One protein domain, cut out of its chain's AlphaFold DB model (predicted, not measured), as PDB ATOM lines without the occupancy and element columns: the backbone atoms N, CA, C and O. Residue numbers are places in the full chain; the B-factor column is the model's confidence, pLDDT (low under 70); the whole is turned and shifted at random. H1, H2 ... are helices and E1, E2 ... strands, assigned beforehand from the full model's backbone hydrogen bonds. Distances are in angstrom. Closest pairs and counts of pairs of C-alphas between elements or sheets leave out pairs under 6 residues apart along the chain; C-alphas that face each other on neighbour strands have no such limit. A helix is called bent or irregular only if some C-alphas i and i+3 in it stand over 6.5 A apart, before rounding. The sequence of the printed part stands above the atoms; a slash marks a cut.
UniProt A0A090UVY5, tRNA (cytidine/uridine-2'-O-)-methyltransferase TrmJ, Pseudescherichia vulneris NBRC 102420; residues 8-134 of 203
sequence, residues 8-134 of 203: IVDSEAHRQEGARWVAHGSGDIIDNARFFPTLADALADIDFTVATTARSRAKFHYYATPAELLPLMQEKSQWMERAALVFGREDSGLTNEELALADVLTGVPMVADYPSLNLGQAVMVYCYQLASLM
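This is residues 8 to 134 of the 203 residues of the protein "tRNA (cytidine/uridine-2'-O-)-methyltransferase TrmJ" of Pseudescherichia vulneris NBRC 102420 (UniProt A0A090UVY5). A small parallel sheet, E3 E2 E4, stands in the body of this domain, with the two longest helices, H4 and H6, packed over one face; the short helices H3 and H5 only graze the sheet. H1 and H2, near each other, sit away from the sheet at one end of the longest axis, and two long loops, residues 53 to 65 and 107 to 118, lead from the sheet to H4 and to H6. The printed part has 127 residues, with seven named helices and four named strands in the order H1 H2 E1 H3 E2 H4 E3 H5 E4 H6 H7; the class is mixed, helices and strands, with 61 residues, under half, in named elements. The whole is compact, with a radius of gyration of the C-alphas of 14.8 A and spans of 40 by 37 by 29 A.

Begin at Ile 8 and go on to C-alpha 17 at (537.832, 389.547, 318.891), where H1, residues 17 to 22, begins. H2 is residues 27 to 31, the strand E1 residues 34 to 36, and H3 residues 39 to 43. Find C-alpha 48 at (565.094, 392.681, 301.147); from there E2 runs 13.6 A to residue 52. H4, residues 66 to 76, is 15.2 A long; it is neither bent nor irregular, but only just: C-alphas 68 and 71 are 6.1 A apart. E3 is residues 83 to 86, 9.8 A long, H5 residues 96 to 99, and E4 residues 104 to 106. H6, residues 119 to 129, is 15.6 A long, and H7, residues 131 to 134, ends at C-alpha 134, (552.524, 402.035, 296.688).

Look first at the sheet, whose inner strand is E2. E3 and E2 are parallel at 20 degrees, with N 50 and O 84 at 2.8 A and N 84 and O 48 at 2.9 A, within hydrogen-bond range. E2 and E4 are parallel at 29 degrees, with N 51 and O 104 at 2.9 A, within hydrogen-bond range. E2, H4, E3 is a strand-helix-strand unit, two parallel neighbour strands with a helix between them along the chain; E3, H5, E4 is a split one, with E2 between its strands in the sheet, and both crossovers are right-handed. H4 and H6 on one face of the sheet make two layers, helices over strands. H4, at a height over the sheet of 10.0 A, lies over E2 and runs along the strands, at 2 degrees to E2 on the local plane. H4 and H6 touch, closest at the C-alphas of Pro 66 and Tyr 126, 6.5 A, at a steep tilt of 57 degrees, the same way. H4 and H7 only just touch, with 3 pairs of C-alphas within 8 A, closest at Gln 74 and Leu 133, 7.0 A. Farther out, E1 pairs with no named strand, but residues 8 to 9 pair with its residues 35 to 36, parallel. H1 and H2 are close but not clearly touching, with the C-alphas of Arg 20 and Gly 27 closest at 6.2 A. Every O i to N i+4 pair is within hydrogen-bond range in H1, H2, H3 and H6, and 5 of 7 are in H4; H5 and H7 are too short for such a pair.

The two C-alphas farthest apart, those of Glu 17 and His 61, are 41.1 A apart. The printed part has no cut. The long links are E2 to H4, 13 residues, and E4 to H6, 12 residues. Look there for low confidence too: residues 56 to 61 and 113 to 115 are under 70, while the mean pLDDT of the printed part is 89.5.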
ATOM      1  N   ILE A   8     552.200 387.422 310.367       97.31
ATOM      2  CA  ILE A   8     552.244 387.299 311.823       97.31
ATOM      3  C   ILE A   8     553.186 386.156 312.184       97.31
ATOM      4  O   ILE A   8     553.029 385.038 311.695       97.31
ATOM      5  N   VAL A   9     554.155 386.445 313.048       98.00
ATOM      6  CA  VAL A   9     555.145 385.478 313.524       98.00
ATOM      7  C   VAL A   9     554.838 385.133 314.971       98.00
ATOM      8  O   VAL A   9     554.747 386.043 315.793       98.00
ATOM      9  N   ASP A  10     554.666 383.842 315.258       95.94
ATOM     10  CA  ASP A  10     554.519 383.287 316.615       95.94
ATOM     11  C   ASP A  10     553.555 384.078 317.527       95.94
ATOM     12  O   ASP A  10     553.836 384.400 318.682       95.94
ATOM     13  N   SER A  11     552.403 384.475 316.979       93.19
ATOM     14  CA  SER A  11     551.388 385.222 317.720       93.19
ATOM     15  C   SER A  11     549.968 384.894 317.279       93.19
ATOM     16  O   SER A  11     549.638 384.829 316.096       93.19
ATOM     17  N   GLU A  12     549.096 384.778 318.274       91.56
ATOM     18  CA  GLU A  12     547.664 384.516 318.131       91.56
ATOM     19  C   GLU A  12     546.816 385.784 318.355       91.56
ATOM     20  O   GLU A  12     545.590 385.744 318.273       91.56
ATOM     21  N   ALA A  13     547.450 386.936 318.618       89.38
ATOM     22  CA  ALA A  13     546.756 388.181 318.973       89.38
ATOM     23  C   ALA A  13     545.755 388.639 317.897       89.38
ATOM     24  O   ALA A  13     544.665 389.105 318.216       89.38
ATOM     25  N   HIS A  14     546.093 388.433 316.621       88.06
ATOM     26  CA  HIS A  14     545.240 388.762 315.476       88.06
ATOM     27  C   HIS A  14     543.920 387.967 315.434       88.06
ATOM     28  O   HIS A  14     542.975 388.408 314.786       88.06
ATOM     29  N   ARG A  15     543.834 386.821 316.128       90.44
ATOM     30  CA  ARG A  15     542.621 385.983 316.195       90.44
ATOM     31  C   ARG A  15     541.660 386.393 317.311       90.44
ATOM     32  O   ARG A  15     540.550 385.873 317.383       90.44
ATOM     33  N   GLN A  16     542.074 387.297 318.196       93.38
ATOM     34  CA  GLN A  16     541.226 387.784 319.278       93.38
ATOM     35  C   GLN A  16     540.155 388.734 318.733       93.38
ATOM     36  O   GLN A  16     540.409 389.520 317.822       93.38
ATOM     37  N   GLU A  17     538.964 388.719 319.336       89.88
ATOM     38  CA  GLU A  17     537.832 389.547 318.891       89.88
ATOM     39  C   GLU A  17     538.181 391.047 318.846       89.88
ATOM     40  O   GLU A  17     537.845 391.746 317.887       89.88
ATOM     41  N   GLY A  18     538.960 391.515 319.827       91.38
ATOM     42  CA  GLY A  18     539.428 392.898 319.895       91.38
ATOM     43  C   GLY A  18     540.246 393.337 318.675       91.38
ATOM     44  O   GLY A  18     540.126 394.491 318.264       91.38
ATOM     45  N   ALA A  19     541.006 392.433 318.041       91.19
ATOM     46  CA  ALA A  19     541.787 392.746 316.842       91.19
ATOM     47  C   ALA A  19     540.876 393.141 315.667       91.19
ATOM     48  O   ALA A  19     541.154 394.105 314.950       91.19
ATOM     49  N   ARG A  20     539.736 392.452 315.511       89.25
ATOM     50  CA  ARG A  20     538.760 392.763 314.458       89.25
ATOM     51  C   ARG A  20     538.069 394.105 314.700       89.25
ATOM     52  O   ARG A  20     537.804 394.829 313.743       89.25
ATOM     53  N   TRP A  21     537.799 394.456 315.959       90.88
ATOM     54  CA  TRP A  21     537.189 395.744 316.306       90.88
ATOM     55  C   TRP A  21     538.103 396.927 315.981       90.88
ATOM     56  O   TRP A  21     537.643 397.908 315.394       90.88
ATOM     57  N   VAL A  22     539.395 396.830 316.309       90.81
ATOM     58  CA  VAL A  22     540.352 397.927 316.071       90.81
ATOM     59  C   VAL A  22     540.755 398.074 314.602       90.81
ATOM     60  O   VAL A  22     541.119 399.170 314.188       90.81
ATOM     61  N   ALA A  23     540.648 397.014 313.795       87.56
ATOM     62  CA  ALA A  23     540.983 397.055 312.369       87.56
ATOM     63  C   ALA A  23     539.998 397.860 311.505       87.56
ATOM     64  O   ALA A  23     540.292 398.112 310.339       87.56
ATOM     65  N   HIS A  24     538.832 398.221 312.055       81.25
ATOM     66  CA  HIS A  24     537.809 399.116 311.500       81.25
ATOM     67  C   HIS A  24     537.860 399.345 309.972       81.25
ATOM     68  O   HIS A  24     538.464 400.296 309.478       81.25
ATOM     69  N   GLY A  25     537.192 398.475 309.210       84.94
ATOM     70  CA  GLY A  25     537.131 398.570 307.745       84.94
ATOM     71  C   GLY A  25     538.295 397.904 307.003       84.94
ATOM     72  O   GLY A  25     538.211 397.784 305.788       84.94
ATOM     73  N   SER A  26     539.315 397.413 307.716       89.69
ATOM     74  CA  SER A  26     540.457 396.652 307.168       89.69
ATOM     75  C   SER A  26     540.450 395.183 307.620       89.69
ATOM     76  O   SER A  26     541.496 394.583 307.874       89.69
ATOM     77  N   GLY A  27     539.257 394.609 307.820       89.25
ATOM     78  CA  GLY A  27     539.105 393.228 308.296       89.25
ATOM     79  C   GLY A  27     539.663 392.196 307.314       89.25
ATOM     80  O   GLY A  27     540.167 391.164 307.737       89.25
ATOM     81  N   ASP A  28     539.656 392.524 306.026       92.19
ATOM     82  CA  ASP A  28     540.255 391.742 304.949       92.19
ATOM     83  C   ASP A  28     541.768 391.550 305.117       92.19
ATOM     84  O   ASP A  28     542.275 390.475 304.808       92.19
ATOM     85  N   ILE A  29     542.497 392.538 305.647       93.88
ATOM     86  CA  ILE A  29     543.938 392.397 305.918       93.88
ATOM     87  C   ILE A  29     544.178 391.353 307.012       93.88
ATOM     88  O   ILE A  29     545.089 390.537 306.895       93.88
ATOM     89  N   ILE A  30     543.353 391.353 308.065       92.50
ATOM     90  CA  ILE A  30     543.432 390.342 309.130       92.50
ATOM     91  C   ILE A  30     543.035 388.968 308.589       92.50
ATOM     92  O   ILE A  30     543.729 387.990 308.854       92.50
ATOM     93  N   ASP A  31     541.952 388.898 307.815       90.94
ATOM     94  CA  ASP A  31     541.419 387.644 307.274       90.94
ATOM     95  C   ASP A  31     542.403 386.975 306.291       90.94
ATOM     96  O   ASP A  31     542.446 385.749 306.203       90.94
ATOM     97  N   ASN A  32     543.229 387.766 305.596       94.06
ATOM     98  CA  ASN A  32     544.269 387.287 304.678       94.06
ATOM     99  C   ASN A  32     545.675 387.231 305.302       94.06
ATOM    100  O   ASN A  32     546.645 386.929 304.598       94.06
ATOM    101  N   ALA A  33     545.815 387.528 306.597       95.38
ATOM    102  CA  ALA A  33     547.111 387.515 307.258       95.38
ATOM    103  C   ALA A  33     547.710 386.103 307.244       95.38
ATOM    104  O   ALA A  33     547.049 385.112 307.564       95.38
ATOM    105  N   ARG A  34     548.993 386.002 306.896       96.50
ATOM    106  CA  ARG A  34     549.717 384.726 306.887       96.50
ATOM    107  C   ARG A  34     550.441 384.520 308.207       96.50
ATOM    108  O   ARG A  34     551.090 385.433 308.710       96.50
ATOM    109  N   PHE A  35     550.351 383.311 308.745       96.69
ATOM    110  CA  PHE A  35     550.993 382.940 310.000       96.69
ATOM    111  C   PHE A  35     552.251 382.109 309.755       96.69
ATOM    112  O   PHE A  35     552.236 381.188 308.936       96.69
ATOM    113  N   PHE A  36     553.306 382.404 310.509       97.94
ATOM    114  CA  PHE A  36     554.580 381.695 310.464       97.94
ATOM    115  C   PHE A  36     555.069 381.377 311.884       97.94
ATOM    116  O   PHE A  36     554.898 382.200 312.786       97.94
ATOM    117  N   PRO A  37     555.699 380.209 312.102       97.12
ATOM    118  CA  PRO A  37     556.216 379.848 313.418       97.12
ATOM    119  C   PRO A  37     557.510 380.594 313.765       97.12
ATOM    120  O   PRO A  37     557.780 380.812 314.939       97.12
ATOM    121  N   THR A  38     558.305 381.012 312.774       97.88
ATOM    122  CA  THR A  38     559.530 381.791 313.003       97.88
ATOM    123  C   THR A  38     559.649 382.965 312.035       97.88
ATOM    124  O   THR A  38     559.047 382.974 310.957       97.88
ATOM    125  N   LEU A  39     560.457 383.966 312.406       98.06
ATOM    126  CA  LEU A  39     560.742 385.100 311.525       98.06
ATOM    127  C   LEU A  39     561.500 384.651 310.268       98.06
ATOM    128  O   LEU A  39     561.237 385.169 309.191       98.06
ATOM    129  N   ALA A  40     562.389 383.660 310.386       97.88
ATOM    130  CA  ALA A  40     563.103 383.104 309.241       97.88
ATOM    131  C   ALA A  40     562.135 382.505 308.205       97.88
ATOM    132  O   ALA A  40     562.263 382.792 307.017       97.88
ATOM    133  N   ASP A  41     561.114 381.764 308.650       98.19
ATOM    134  CA  ASP A  41     560.084 381.222 307.751       98.19
ATOM    135  C   ASP A  41     559.266 382.339 307.088       98.19
ATOM    136  O   ASP A  41     558.947 382.268 305.901       98.19
ATOM    137  N   ALA A  42     558.956 383.400 307.839       98.12
ATOM    138  CA  ALA A  42     558.226 384.557 307.328       98.12
ATOM    139  C   ALA A  42     559.026 385.403 306.328       98.12
ATOM    140  O   ALA A  42     558.417 386.202 305.616       98.12
ATOM    141  N   LEU A  43     560.351 385.255 306.274       97.88
ATOM    142  CA  LEU A  43     561.246 385.999 305.383       97.88
ATOM    143  C   LEU A  43     561.807 385.143 304.237       97.88
ATOM    144  O   LEU A  43     562.535 385.663 303.399       97.88
ATOM    145  N   ALA A  44     561.464 383.853 304.164       97.44
ATOM    146  CA  ALA A  44     562.068 382.912 303.217       97.44
ATOM    147  C   ALA A  44     561.884 383.288 301.729       97.44
ATOM    148  O   ALA A  44     562.683 382.880 300.891       97.44
ATOM    149  N   ASP A  45     560.838 384.045 301.396       96.56
ATOM    150  CA  ASP A  45     560.517 384.547 300.052       96.56
ATOM    151  C   ASP A  45     560.652 386.078 299.937       96.56
ATOM    152  O   ASP A  45     560.006 386.688 299.084       96.56
ATOM    153  N   ILE A  46     561.418 386.711 300.829       96.94
ATOM    154  CA  ILE A  46     561.650 388.158 300.844       96.94
ATOM    155  C   ILE A  46     563.071 388.451 300.357       96.94
ATOM    156  O   ILE A  46     564.033 387.911 300.893       96.94
ATOM    157  N   ASP A  47     563.205 389.349 299.377       92.94
ATOM    158  CA  ASP A  47     564.500 389.717 298.787       92.94
ATOM    159  C   ASP A  47     565.255 390.756 299.623       92.94
ATOM    160  O   ASP A  47     566.480 390.843 299.558       92.94
ATOM    161  N   PHE A  48     564.518 391.601 300.354       93.69
ATOM    162  CA  PHE A  48     565.094 392.681 301.147       93.69
ATOM    163  C   PHE A  48     564.327 392.931 302.446       93.69
ATOM    164  O   PHE A  48     563.126 393.218 302.438       93.69
ATOM    165  N   THR A  49     565.028 392.882 303.573       95.31
ATOM    166  CA  THR A  49     564.424 392.981 304.904       95.31
ATOM    167  C   THR A  49     564.874 394.237 305.637       95.31
ATOM    168  O   THR A  49     566.063 394.507 305.809       95.31
ATOM    169  N   VAL A  50     563.896 394.983 306.145       96.19
ATOM    170  CA  VAL A  50     564.098 396.160 306.986       96.19
ATOM    171  C   VAL A  50     563.537 395.871 308.371       96.19
ATOM    172  O   VAL A  50     562.342 395.629 308.501       96.19
ATOM    173  N   ALA A  51     564.354 395.929 309.420       96.12
ATOM    174  CA  ALA A  51     563.895 395.691 310.788       96.12
ATOM    175  C   ALA A  51     563.861 396.968 311.629       96.12
ATOM    176  O   ALA A  51     564.797 397.770 311.636       96.12
ATOM    177  N   THR A  52     562.769 397.146 312.373       94.81
ATOM    178  CA  THR A  52     562.586 398.303 313.250       94.81
ATOM    179  C   THR A  52     563.238 398.092 314.618       94.81
ATOM    180  O   THR A  52     563.181 397.014 315.209       94.81
ATOM    181  N   THR A  53     563.865 399.135 315.155       90.38
ATOM    182  CA  THR A  53     564.471 399.117 316.486       90.38
ATOM    183  C   THR A  53     564.410 400.494 317.140       90.38
ATOM    184  O   THR A  53     564.556 401.520 316.480       90.38
ATOM    185  N   ALA A  54     564.216 400.519 318.459       82.88
ATOM    186  CA  ALA A  54     564.363 401.730 319.268       82.88
ATOM    187  C   ALA A  54     565.838 402.035 319.600       82.88
ATOM    188  O   ALA A  54     566.144 403.055 320.209       82.88
ATOM    189  N   ARG A  55     566.774 401.142 319.246       73.75
ATOM    190  CA  ARG A  55     568.197 401.306 319.562       73.75
ATOM    191  C   ARG A  55     568.860 402.294 318.600       73.75
ATOM    192  O   ARG A  55     568.694 402.205 317.388       73.75
ATOM    193  N   SER A  56     569.675 403.189 319.158       64.75
ATOM    194  CA  SER A  56     570.380 404.241 318.418       64.75
ATOM    195  C   SER A  56     571.247 403.732 317.255       64.75
ATOM    196  O   SER A  56     571.966 402.733 317.374       64.75
ATOM    197  N   ARG A  57     571.261 404.528 316.175       67.00
ATOM    198  CA  ARG A  57     572.111 404.413 314.975       67.00
ATOM    199  C   ARG A  57     573.580 404.116 315.282       67.00
ATOM    200  O   ARG A  57     574.217 403.398 314.524       67.00
ATOM    201  N   ALA A  58     574.123 404.639 316.386       59.84
ATOM    202  CA  ALA A  58     575.541 404.484 316.734       59.84
ATOM    203  C   ALA A  58     575.975 403.021 316.945       59.84
ATOM    204  O   ALA A  58     577.167 402.726 316.905       59.84
ATOM    205  N   LYS A  59     575.025 402.107 317.178       61.59
ATOM    206  CA  LYS A  59     575.309 400.689 317.428       61.59
ATOM    207  C   LYS A  59     575.376 399.829 316.162       61.59
ATOM    208  O   LYS A  59     575.741 398.663 316.280       61.59
ATOM    209  N   PHE A  60     575.037 400.356 314.982       66.06
ATOM    210  CA  PHE A  60     574.856 399.536 313.780       66.06
ATOM    211  C   PHE A  60     575.472 400.167 312.533       66.06
ATOM    212  O   PHE A  60     575.334 401.362 312.286       66.06
ATOM    213  N   HIS A  61     576.118 399.339 311.711       61.66
ATOM    214  CA  HIS A  61     576.783 399.787 310.485       61.66
ATOM    215  C   HIS A  61     575.821 400.018 309.303       61.66
ATOM    216  O   HIS A  61     576.188 400.705 308.355       61.66
ATOM    217  N   TYR A  62     574.596 399.492 309.363       76.31
ATOM    218  CA  TYR A  62     573.618 399.458 308.265       76.31
ATOM    219  C   TYR A  62     572.250 400.008 308.709       76.31
ATOM    220  O   TYR A  62     571.218 399.348 308.624       76.31
ATOM    221  N   TYR A  63     572.251 401.233 309.240       88.25
ATOM    222  CA  TYR A  63     571.056 401.910 309.749       88.25
ATOM    223  C   TYR A  63     570.576 403.019 308.801       88.25
ATOM    224  O   TYR A  63     571.384 403.857 308.390       88.25
ATOM    225  N   ALA A  64     569.268 403.081 308.545       89.69
ATOM    226  CA  ALA A  64     568.600 404.172 307.835       89.69
ATOM    227  C   ALA A  64     567.408 404.691 308.654       89.69
ATOM    228  O   ALA A  64     566.641 403.914 309.211       89.69
ATOM    229  N   THR A  65     567.233 406.005 308.745       90.69
ATOM    230  CA  THR A  65     566.008 406.616 309.292       90.69
ATOM    231  C   THR A  65     564.818 406.390 308.347       90.69
ATOM    232  O   THR A  65     565.030 406.146 307.160       90.69
ATOM    233  N   PRO A  66     563.555 406.551 308.799       91.25
ATOM    234  CA  PRO A  66     562.393 406.428 307.917       91.25
ATOM    235  C   PRO A  66     562.487 407.312 306.659       91.25
ATOM    236  O   PRO A  66     562.117 406.879 305.570       91.25
ATOM    237  N   ALA A  67     563.029 408.527 306.790       90.88
ATOM    238  CA  ALA A  67     563.221 409.444 305.668       90.88
ATOM    239  C   ALA A  67     564.307 408.966 304.686       90.88
ATOM    240  O   ALA A  67     564.126 409.086 303.478       90.88
ATOM    241  N   GLU A  68     565.411 408.398 305.188       91.56
ATOM    242  CA  GLU A  68     566.476 407.795 304.368       91.56
ATOM    243  C   GLU A  68     566.027 406.466 303.728       91.56
ATOM    244  O   GLU A  68     566.514 406.090 302.663       91.56
ATOM    245  N   LEU A  69     565.067 405.768 304.344       92.69
ATOM    246  CA  LEU A  69     564.561 404.488 303.858       92.69
ATOM    247  C   LEU A  69     563.789 404.630 302.540       92.69
ATOM    248  O   LEU A  69     563.887 403.762 301.679       92.69
ATOM    249  N   LEU A  70     563.047 405.725 302.350       92.44
ATOM    250  CA  LEU A  70     562.271 405.941 301.127       92.44
ATOM    251  C   LEU A  70     563.138 405.938 299.849       92.44
ATOM    252  O   LEU A  70     562.853 405.124 298.968       92.44
ATOM    253  N   PRO A  71     564.174 406.789 299.698       90.25
ATOM    254  CA  PRO A  71     565.027 406.754 298.510       90.25
ATOM    255  C   PRO A  71     565.765 405.415 298.366       90.25
ATOM    256  O   PRO A  71     565.860 404.911 297.249       90.25
ATOM    257  N   LEU A  72     566.189 404.785 299.471       88.56
ATOM    258  CA  LEU A  72     566.809 403.453 299.445       88.56
ATOM    259  C   LEU A  72     565.871 402.392 298.840       88.56
ATOM    260  O   LEU A  72     566.291 401.577 298.021       88.56
ATOM    261  N   MET A  73     564.596 402.403 299.235       90.94
ATOM    262  CA  MET A  73     563.582 401.480 298.716       90.94
ATOM    263  C   MET A  73     563.224 401.771 297.261       90.94
ATOM    264  O   MET A  73     563.037 400.837 296.488       90.94
ATOM    265  N   GLN A  74     563.175 403.044 296.860       89.81
ATOM    266  CA  GLN A  74     562.943 403.422 295.462       89.81
ATOM    267  C   GLN A  74     564.057 402.922 294.541       89.81
ATOM    268  O   GLN A  74     563.773 402.451 293.443       89.81
ATOM    269  N   GLU A  75     565.308 403.005 294.984       83.06
ATOM    270  CA  GLU A  75     566.448 402.490 294.233       83.06
ATOM    271  C   GLU A  75     566.372 400.960 294.127       83.06
ATOM    272  O   GLU A  75     566.332 400.410 293.028       83.06
ATOM    273  N   LYS A  76     566.227 400.272 295.266       82.06
ATOM    274  CA  LYS A  76     566.201 398.802 295.314       82.06
ATOM    275  C   LYS A  76     565.007 398.179 294.598       82.06
ATOM    276  O   LYS A  76     565.154 397.102 294.028       82.06
ATOM    277  N   SER A  77     563.858 398.859 294.555       85.19
ATOM    278  CA  SER A  77     562.667 398.391 293.825       85.19
ATOM    279  C   SER A  77     562.891 398.152 292.325       85.19
ATOM    280  O   SER A  77     562.053 397.535 291.680       85.19
ATOM    281  N   GLN A  78     564.014 398.609 291.760       80.56
ATOM    282  CA  GLN A  78     564.379 398.339 290.368       80.56
ATOM    283  C   GLN A  78     564.858 396.897 290.127       80.56
ATOM    284  O   GLN A  78     564.868 396.455 288.980       80.56
ATOM    285  N   TRP A  79     565.272 396.172 291.170       80.25
ATOM    286  CA  TRP A  79     565.835 394.818 291.052       80.25
ATOM    287  C   TRP A  79     565.427 393.859 292.180       80.25
ATOM    288  O   TRP A  79     565.938 392.743 292.235       80.25
ATOM    289  N   MET A  80     564.541 394.279 293.085       84.81
ATOM    290  CA  MET A  80     563.924 393.419 294.100       84.81
ATOM    291  C   MET A  80     562.422 393.306 293.822       84.81
ATOM    292  O   MET A  80     561.793 394.301 293.454       84.81
ATOM    293  N   GLU A  81     561.836 392.130 294.030       88.00
ATOM    294  CA  GLU A  81     560.394 391.926 293.858       88.00
ATOM    295  C   GLU A  81     559.644 392.100 295.181       88.00
ATOM    296  O   GLU A  81     558.534 392.640 295.204       88.00
ATOM    297  N   ARG A  82     560.240 391.654 296.294       92.69
ATOM    298  CA  ARG A  82     559.595 391.621 297.612       92.69
ATOM    299  C   ARG A  82     560.495 392.204 298.686       92.69
ATOM    300  O   ARG A  82     561.608 391.740 298.903       92.69
ATOM    301  N   ALA A  83     559.961 393.167 299.430       94.81
ATOM    302  CA  ALA A  83     560.583 393.661 300.650       94.81
ATOM    303  C   ALA A  83     559.660 393.487 301.853       94.81
ATOM    304  O   ALA A  83     558.440 393.607 301.728       94.81
ATOM    305  N   ALA A  84     560.253 393.247 303.022       97.12
ATOM    306  CA  ALA A  84     559.537 393.173 304.288       97.12
ATOM    307  C   ALA A  84     559.996 394.272 305.243       97.12
ATOM    308  O   ALA A  84     561.188 394.535 305.395       97.12
ATOM    309  N   LEU A  85     559.027 394.871 305.931       97.44
ATOM    310  CA  LEU A  85     559.261 395.731 307.079       97.44
ATOM    311  C   LEU A  85     558.858 394.976 308.346       97.44
ATOM    312  O   LEU A  85     557.694 394.616 308.518       97.44
ATOM    313  N   VAL A  86     559.827 394.731 309.220       98.00
ATOM    314  CA  VAL A  86     559.689 393.865 310.391       98.00
ATOM    315  C   VAL A  86     559.538 394.703 311.654       98.00
ATOM    316  O   VAL A  86     560.360 395.574 311.965       98.00
ATOM    317  N   PHE A  87     558.488 394.399 312.410       97.19
ATOM    318  CA  PHE A  87     558.196 395.017 313.694       97.19
ATOM    319  C   PHE A  87     558.322 394.002 314.821       97.19
ATOM    320  O   PHE A  87     557.873 392.866 314.697       97.19
ATOM    321  N   GLY A  88     558.959 394.425 315.909       95.00
ATOM    322  CA  GLY A  88     559.106 393.612 317.109       95.00
ATOM    323  C   GLY A  88     557.892 393.661 318.026       95.00
ATOM    324  O   GLY A  88     556.925 394.386 317.790       95.00
ATOM    325  N   ARG A  89     557.989 392.907 319.119       93.44
ATOM    326  CA  ARG A  89     557.006 392.913 320.208       93.44
ATOM    327  C   ARG A  89     556.977 394.287 320.890       93.44
ATOM    328  O   ARG A  89     558.007 394.955 320.961       93.44
ATOM    329  N   GLU A  90     555.822 394.698 321.413       90.69
ATOM    330  CA  GLU A  90     555.645 396.030 322.022       90.69
ATOM    331  C   GLU A  90     556.513 396.262 323.260       90.69
ATOM    332  O   GLU A  90     557.005 397.365 323.477       90.69
ATOM    333  N   ASP A  91     556.706 395.224 324.068       87.69
ATOM    334  CA  ASP A  91     557.415 395.285 325.344       87.69
ATOM    335  C   ASP A  91     558.935 395.114 325.204       87.69
ATOM    336  O   ASP A  91     559.710 395.679 325.975       87.69
ATOM    337  N   SER A  92     559.366 394.325 324.221       88.81
ATOM    338  CA  SER A  92     560.733 393.801 324.125       88.81
ATOM    339  C   SER A  92     561.420 394.085 322.787       88.81
ATOM    340  O   SER A  92     562.630 393.879 322.666       88.81
ATOM    341  N   GLY A  93     560.696 394.598 321.788       92.25
ATOM    342  CA  GLY A  93     561.221 394.838 320.444       92.25
ATOM    343  C   GLY A  93     561.631 393.540 319.747       92.25
ATOM    344  O   GLY A  93     561.074 392.485 320.035       92.25
ATOM    345  N   LEU A  94     562.587 393.616 318.816       93.69
ATOM    346  CA  LEU A  94     563.208 392.456 318.163       93.69
ATOM    347  C   LEU A  94     564.435 391.971 318.953       93.69
ATOM    348  O   LEU A  94     565.186 392.777 319.514       93.69
ATOM    349  N   THR A  95     564.658 390.657 318.981       92.56
ATOM    350  CA  THR A  95     565.863 390.045 319.547       92.56
ATOM    351  C   THR A  95     567.074 390.342 318.663       92.56
ATOM    352  O   THR A  95     566.948 390.717 317.500       92.56
ATOM    353  N   ASN A  96     568.284 390.155 319.196       90.12
ATOM    354  CA  ASN A  96     569.492 390.316 318.383       90.12
ATOM    355  C   ASN A  96     569.550 389.300 317.224       90.12
ATOM    356  O   ASN A  96     570.082 389.633 316.172       90.12
ATOM    357  N   GLU A  97     569.002 388.095 317.411       92.12
ATOM    358  CA  GLU A  97     568.929 387.060 316.371       92.12
ATOM    359  C   GLU A  97     567.967 387.469 315.252       92.12
ATOM    360  O   GLU A  97     568.309 387.366 314.080       92.12
ATOM    361  N   GLU A  98     566.805 388.030 315.598       94.88
ATOM    362  CA  GLU A  98     565.852 388.566 314.619       94.88
ATOM    363  C   GLU A  98     566.419 389.783 313.872       94.88
ATOM    364  O   GLU A  98     566.261 389.894 312.660       94.88
ATOM    365  N   LEU A  99     567.119 390.683 314.573       92.50
ATOM    366  CA  LEU A  99     567.789 391.832 313.951       92.50
ATOM    367  C   LEU A  99     568.907 391.407 312.988       92.50
ATOM    368  O   LEU A  99     569.191 392.135 312.038       92.50
ATOM    369  N   ALA A 100     569.544 390.255 313.218       90.31
ATOM    370  CA  ALA A 100     570.590 389.727 312.345       90.31
ATOM    371  C   ALA A 100     570.053 389.193 311.004       90.31
ATOM    372  O   ALA A 100     570.836 389.022 310.075       90.31
ATOM    373  N   LEU A 101     568.739 388.958 310.890       91.94
ATOM    374  CA  LEU A 101     568.083 388.562 309.638       91.94
ATOM    375  C   LEU A 101     567.783 389.751 308.712       91.94
ATOM    376  O   LEU A 101     567.334 389.548 307.588       91.94
ATOM    377  N   ALA A 102     567.982 390.986 309.176       92.75
ATOM    378  CA  ALA A 102     567.656 392.183 308.413       92.75
ATOM    379  C   ALA A 102     568.863 392.741 307.654       92.75
ATOM    380  O   ALA A 102     569.950 392.884 308.216       92.75
ATOM    381  N   ASP A 103     568.635 393.162 306.409       91.69
ATOM    382  CA  ASP A 103     569.632 393.867 305.600       91.69
ATOM    383  C   ASP A 103     569.881 395.283 306.124       91.69
ATOM    384  O   ASP A 103     571.002 395.794 306.082       91.69
ATOM    385  N   VAL A 104     568.816 395.939 306.596       92.62
ATOM    386  CA  VAL A 104     568.855 397.307 307.118       92.62
ATOM    387  C   VAL A 104     568.054 397.412 308.403       92.62
ATOM    388  O   VAL A 104     566.938 396.905 308.515       92.62
ATOM    389  N   LEU A 105     568.613 398.133 309.371       93.50
ATOM    390  CA  LEU A 105     567.891 398.524 310.573       93.50
ATOM    391  C   LEU A 105     567.354 399.943 310.435       93.50
ATOM    392  O   LEU A 105     567.974 400.807 309.816       93.50
ATOM    393  N   THR A 106     566.210 400.196 311.051       93.62
ATOM    394  CA  THR A 106     565.582 401.514 311.050       93.62
ATOM    395  C   THR A 106     564.949 401.819 312.395       93.62
ATOM    396  O   THR A 106     564.495 400.934 313.113       93.62
ATOM    397  N   GLY A 107     564.880 403.095 312.736       91.81
ATOM    398  CA  GLY A 107     564.255 403.570 313.960       91.81
ATOM    399  C   GLY A 107     563.703 404.969 313.751       91.81
ATOM    400  O   GLY A 107     564.344 405.817 313.123       91.81
ATOM    401  N   VAL A 108     562.494 405.204 314.262       89.19
ATOM    402  CA  VAL A 108     561.898 406.541 314.246       89.19
ATOM    403  C   VAL A 108     562.733 407.429 315.173       89.19
ATOM    404  O   VAL A 108     562.937 407.043 316.323       89.19
ATOM    405  N   PRO A 109     563.244 408.584 314.708       86.56
ATOM    406  CA  PRO A 109     563.995 409.491 315.566       86.56
ATOM    407  C   PRO A 109     563.117 409.981 316.720       86.56
ATOM    408  O   PRO A 109     562.108 410.648 316.499       86.56
ATOM    409  N   MET A 110     563.511 409.653 317.947       83.00
ATOM    410  CA  MET A 110     562.843 410.079 319.177       83.00
ATOM    411  C   MET A 110     563.794 410.964 319.988       83.00
ATOM    412  O   MET A 110     565.009 410.792 319.933       83.00
ATOM    413  N   VAL A 111     563.247 411.918 320.750       82.88
ATOM    414  CA  VAL A 111     564.045 412.795 321.634       82.88
ATOM    415  C   VAL A 111     564.720 411.997 322.758       82.88
ATOM    416  O   VAL A 111     565.802 412.360 323.212       82.88
ATOM    417  N   ALA A 112     564.093 410.904 323.188       74.31
ATOM    418  CA  ALA A 112     564.638 409.939 324.129       74.31
ATOM    419  C   ALA A 112     564.272 408.521 323.674       74.31
ATOM    420  O   ALA A 112     563.228 408.326 323.053       74.31
ATOM    421  N   ASP A 113     565.095 407.536 324.036       65.56
ATOM    422  CA  ASP A 113     564.856 406.119 323.714       65.56
ATOM    423  C   ASP A 113     563.586 405.565 324.400       65.56
ATOM    424  O   ASP A 113     563.069 404.518 324.009       65.56
ATOM    425  N   TYR A 114     563.069 406.269 325.417       67.12
ATOM    426  CA  TYR A 114     561.838 405.934 326.126       67.12
ATOM    427  C   TYR A 114     561.030 407.196 326.495       67.12
ATOM    428  O   TYR A 114     561.630 408.177 326.950       67.12
ATOM    429  N   PRO A 115     559.684 407.177 326.375       65.56
ATOM    430  CA  PRO A 115     558.855 406.067 325.891       65.56
ATOM    431  C   PRO A 115     558.976 405.856 324.377       65.56
ATOM    432  O   PRO A 115     559.000 406.813 323.603       65.56
ATOM    433  N   SER A 116     559.043 404.592 323.959       79.25
ATOM    434  CA  SER A 116     558.972 404.215 322.548       79.25
ATOM    435  C   SER A 116     557.541 404.348 322.018       79.25
ATOM    436  O   SER A 116     556.573 404.365 322.780       79.25
ATOM    437  N   LEU A 117     557.404 404.423 320.694       88.38
ATOM    438  CA  LEU A 117     556.100 404.308 320.041       88.38
ATOM    439  C   LEU A 117     555.498 402.925 320.310       88.38
ATOM    440  O   LEU A 117     556.227 401.931 320.351       88.38
ATOM    441  N   ASN A 118     554.173 402.861 320.449       92.44
ATOM    442  CA  ASN A 118     553.483 401.571 320.430       92.44
ATOM    443  C   ASN A 118     553.538 400.951 319.021       92.44
ATOM    444  O   ASN A 118     553.867 401.634 318.040       92.44
ATOM    445  N   LEU A 119     553.209 399.661 318.902       93.31
ATOM    446  CA  LEU A 119     553.356 398.938 317.636       93.31
ATOM    447  C   LEU A 119     552.507 399.563 316.522       93.31
ATOM    448  O   LEU A 119     553.012 399.814 315.428       93.31
ATOM    449  N   GLY A 120     551.243 399.885 316.807       93.56
ATOM    450  CA  GLY A 120     550.343 400.503 315.828       93.56
ATOM    451  C   GLY A 120     550.837 401.866 315.324       93.56
ATOM    452  O   GLY A 120     550.765 402.155 314.130       93.56
ATOM    453  N   GLN A 121     551.398 402.692 316.210       93.94
ATOM    454  CA  GLN A 121     551.995 403.987 315.876       93.94
ATOM    455  C   GLN A 121     553.242 403.817 315.011       93.94
ATOM    456  O   GLN A 121     553.380 404.512 314.005       93.94
ATOM    457  N   ALA A 122     554.132 402.889 315.375       94.19
ATOM    458  CA  ALA A 122     555.317 402.593 314.580       94.19
ATOM    459  C   ALA A 122     554.919 402.145 313.165       94.19
ATOM    460  O   ALA A 122     555.388 402.733 312.188       94.19
ATOM    461  N   VAL A 123     553.991 401.189 313.048       95.62
ATOM    462  CA  VAL A 123     553.458 400.724 311.757       95.62
ATOM    463  C   VAL A 123     552.889 401.889 310.949       95.62
ATOM    464  O   VAL A 123     553.230 402.047 309.778       95.62
ATOM    465  N   MET A 124     552.084 402.756 311.569       95.19
ATOM    466  CA  MET A 124     551.494 403.910 310.888       95.19
ATOM    467  C   MET A 124     552.556 404.879 310.346       95.19
ATOM    468  O   MET A 124     552.451 405.306 309.196       95.19
ATOM    469  N   VAL A 125     553.592 405.204 311.128       94.94
ATOM    470  CA  VAL A 125     554.668 406.119 310.701       94.94
ATOM    471  C   VAL A 125     555.384 405.586 309.462       94.94
ATOM    472  O   VAL A 125     555.547 406.320 308.485       94.94
ATOM    473  N   TYR A 126     555.766 404.308 309.461       96.19
ATOM    474  CA  TYR A 126     556.450 403.720 308.310       96.19
ATOM    475  C   TYR A 126     555.532 403.558 307.101       96.19
ATOM    476  O   TYR A 126     555.920 403.923 305.992       96.19
ATOM    477  N   CYS A 127     554.302 403.080 307.298       95.00
ATOM    478  CA  CYS A 127     553.322 402.968 306.221       95.00
ATOM    479  C   CYS A 127     553.026 404.330 305.580       95.00
ATOM    480  O   CYS A 127     552.856 404.407 304.367       95.00
ATOM    481  N   TYR A 128     552.970 405.408 306.366       95.25
ATOM    482  CA  TYR A 128     552.834 406.765 305.838       95.25
ATOM    483  C   TYR A 128     554.071 407.185 305.037       95.25
ATOM    484  O   TYR A 128     553.946 407.599 303.885       95.25
ATOM    485  N   GLN A 129     555.263 407.030 305.616       94.81
ATOM    486  CA  GLN A 129     556.525 407.428 304.989       94.81
ATOM    487  C   GLN A 129     556.780 406.709 303.654       94.81
ATOM    488  O   GLN A 129     557.337 407.295 302.724       94.81
ATOM    489  N   LEU A 130     556.366 405.446 303.561       93.81
ATOM    490  CA  LEU A 130     556.558 404.592 302.391       93.81
ATOM    491  C   LEU A 130     555.338 404.559 301.458       93.81
ATOM    492  O   LEU A 130     555.377 403.881 300.433       93.81
ATOM    493  N   ALA A 131     554.268 405.307 301.754       93.00
ATOM    494  CA  ALA A 131     553.030 405.285 300.969       93.00
ATOM    495  C   ALA A 131     553.247 405.635 299.485       93.00
ATOM    496  O   ALA A 131     552.539 405.121 298.622       93.00
ATOM    497  N   SER A 132     554.237 406.478 299.175       89.19
ATOM    498  CA  SER A 132     554.569 406.866 297.797       89.19
ATOM    499  C   SER A 132     555.162 405.729 296.960       89.19
ATOM    500  O   SER A 132     555.110 405.810 295.738       89.19
ATOM    501  N   LEU A 133     555.675 404.660 297.582       88.12
ATOM    502  CA  LEU A 133     556.092 403.444 296.869       88.12
ATOM    503  C   LEU A 133     554.892 402.658 296.336       88.12
ATOM    504  O   LEU A 133     555.000 401.973 295.326       88.12
ATOM    505  N   MET A 134     553.757 402.745 297.034       85.12
ATOM    506  CA  MET A 134     552.524 402.035 296.688       85.12
ATOM    507  C   MET A 134     551.654 402.835 295.710       85.12
ATOM    508  O   MET A 134     550.745 402.291 295.084       85.12
TER     509      MET A 134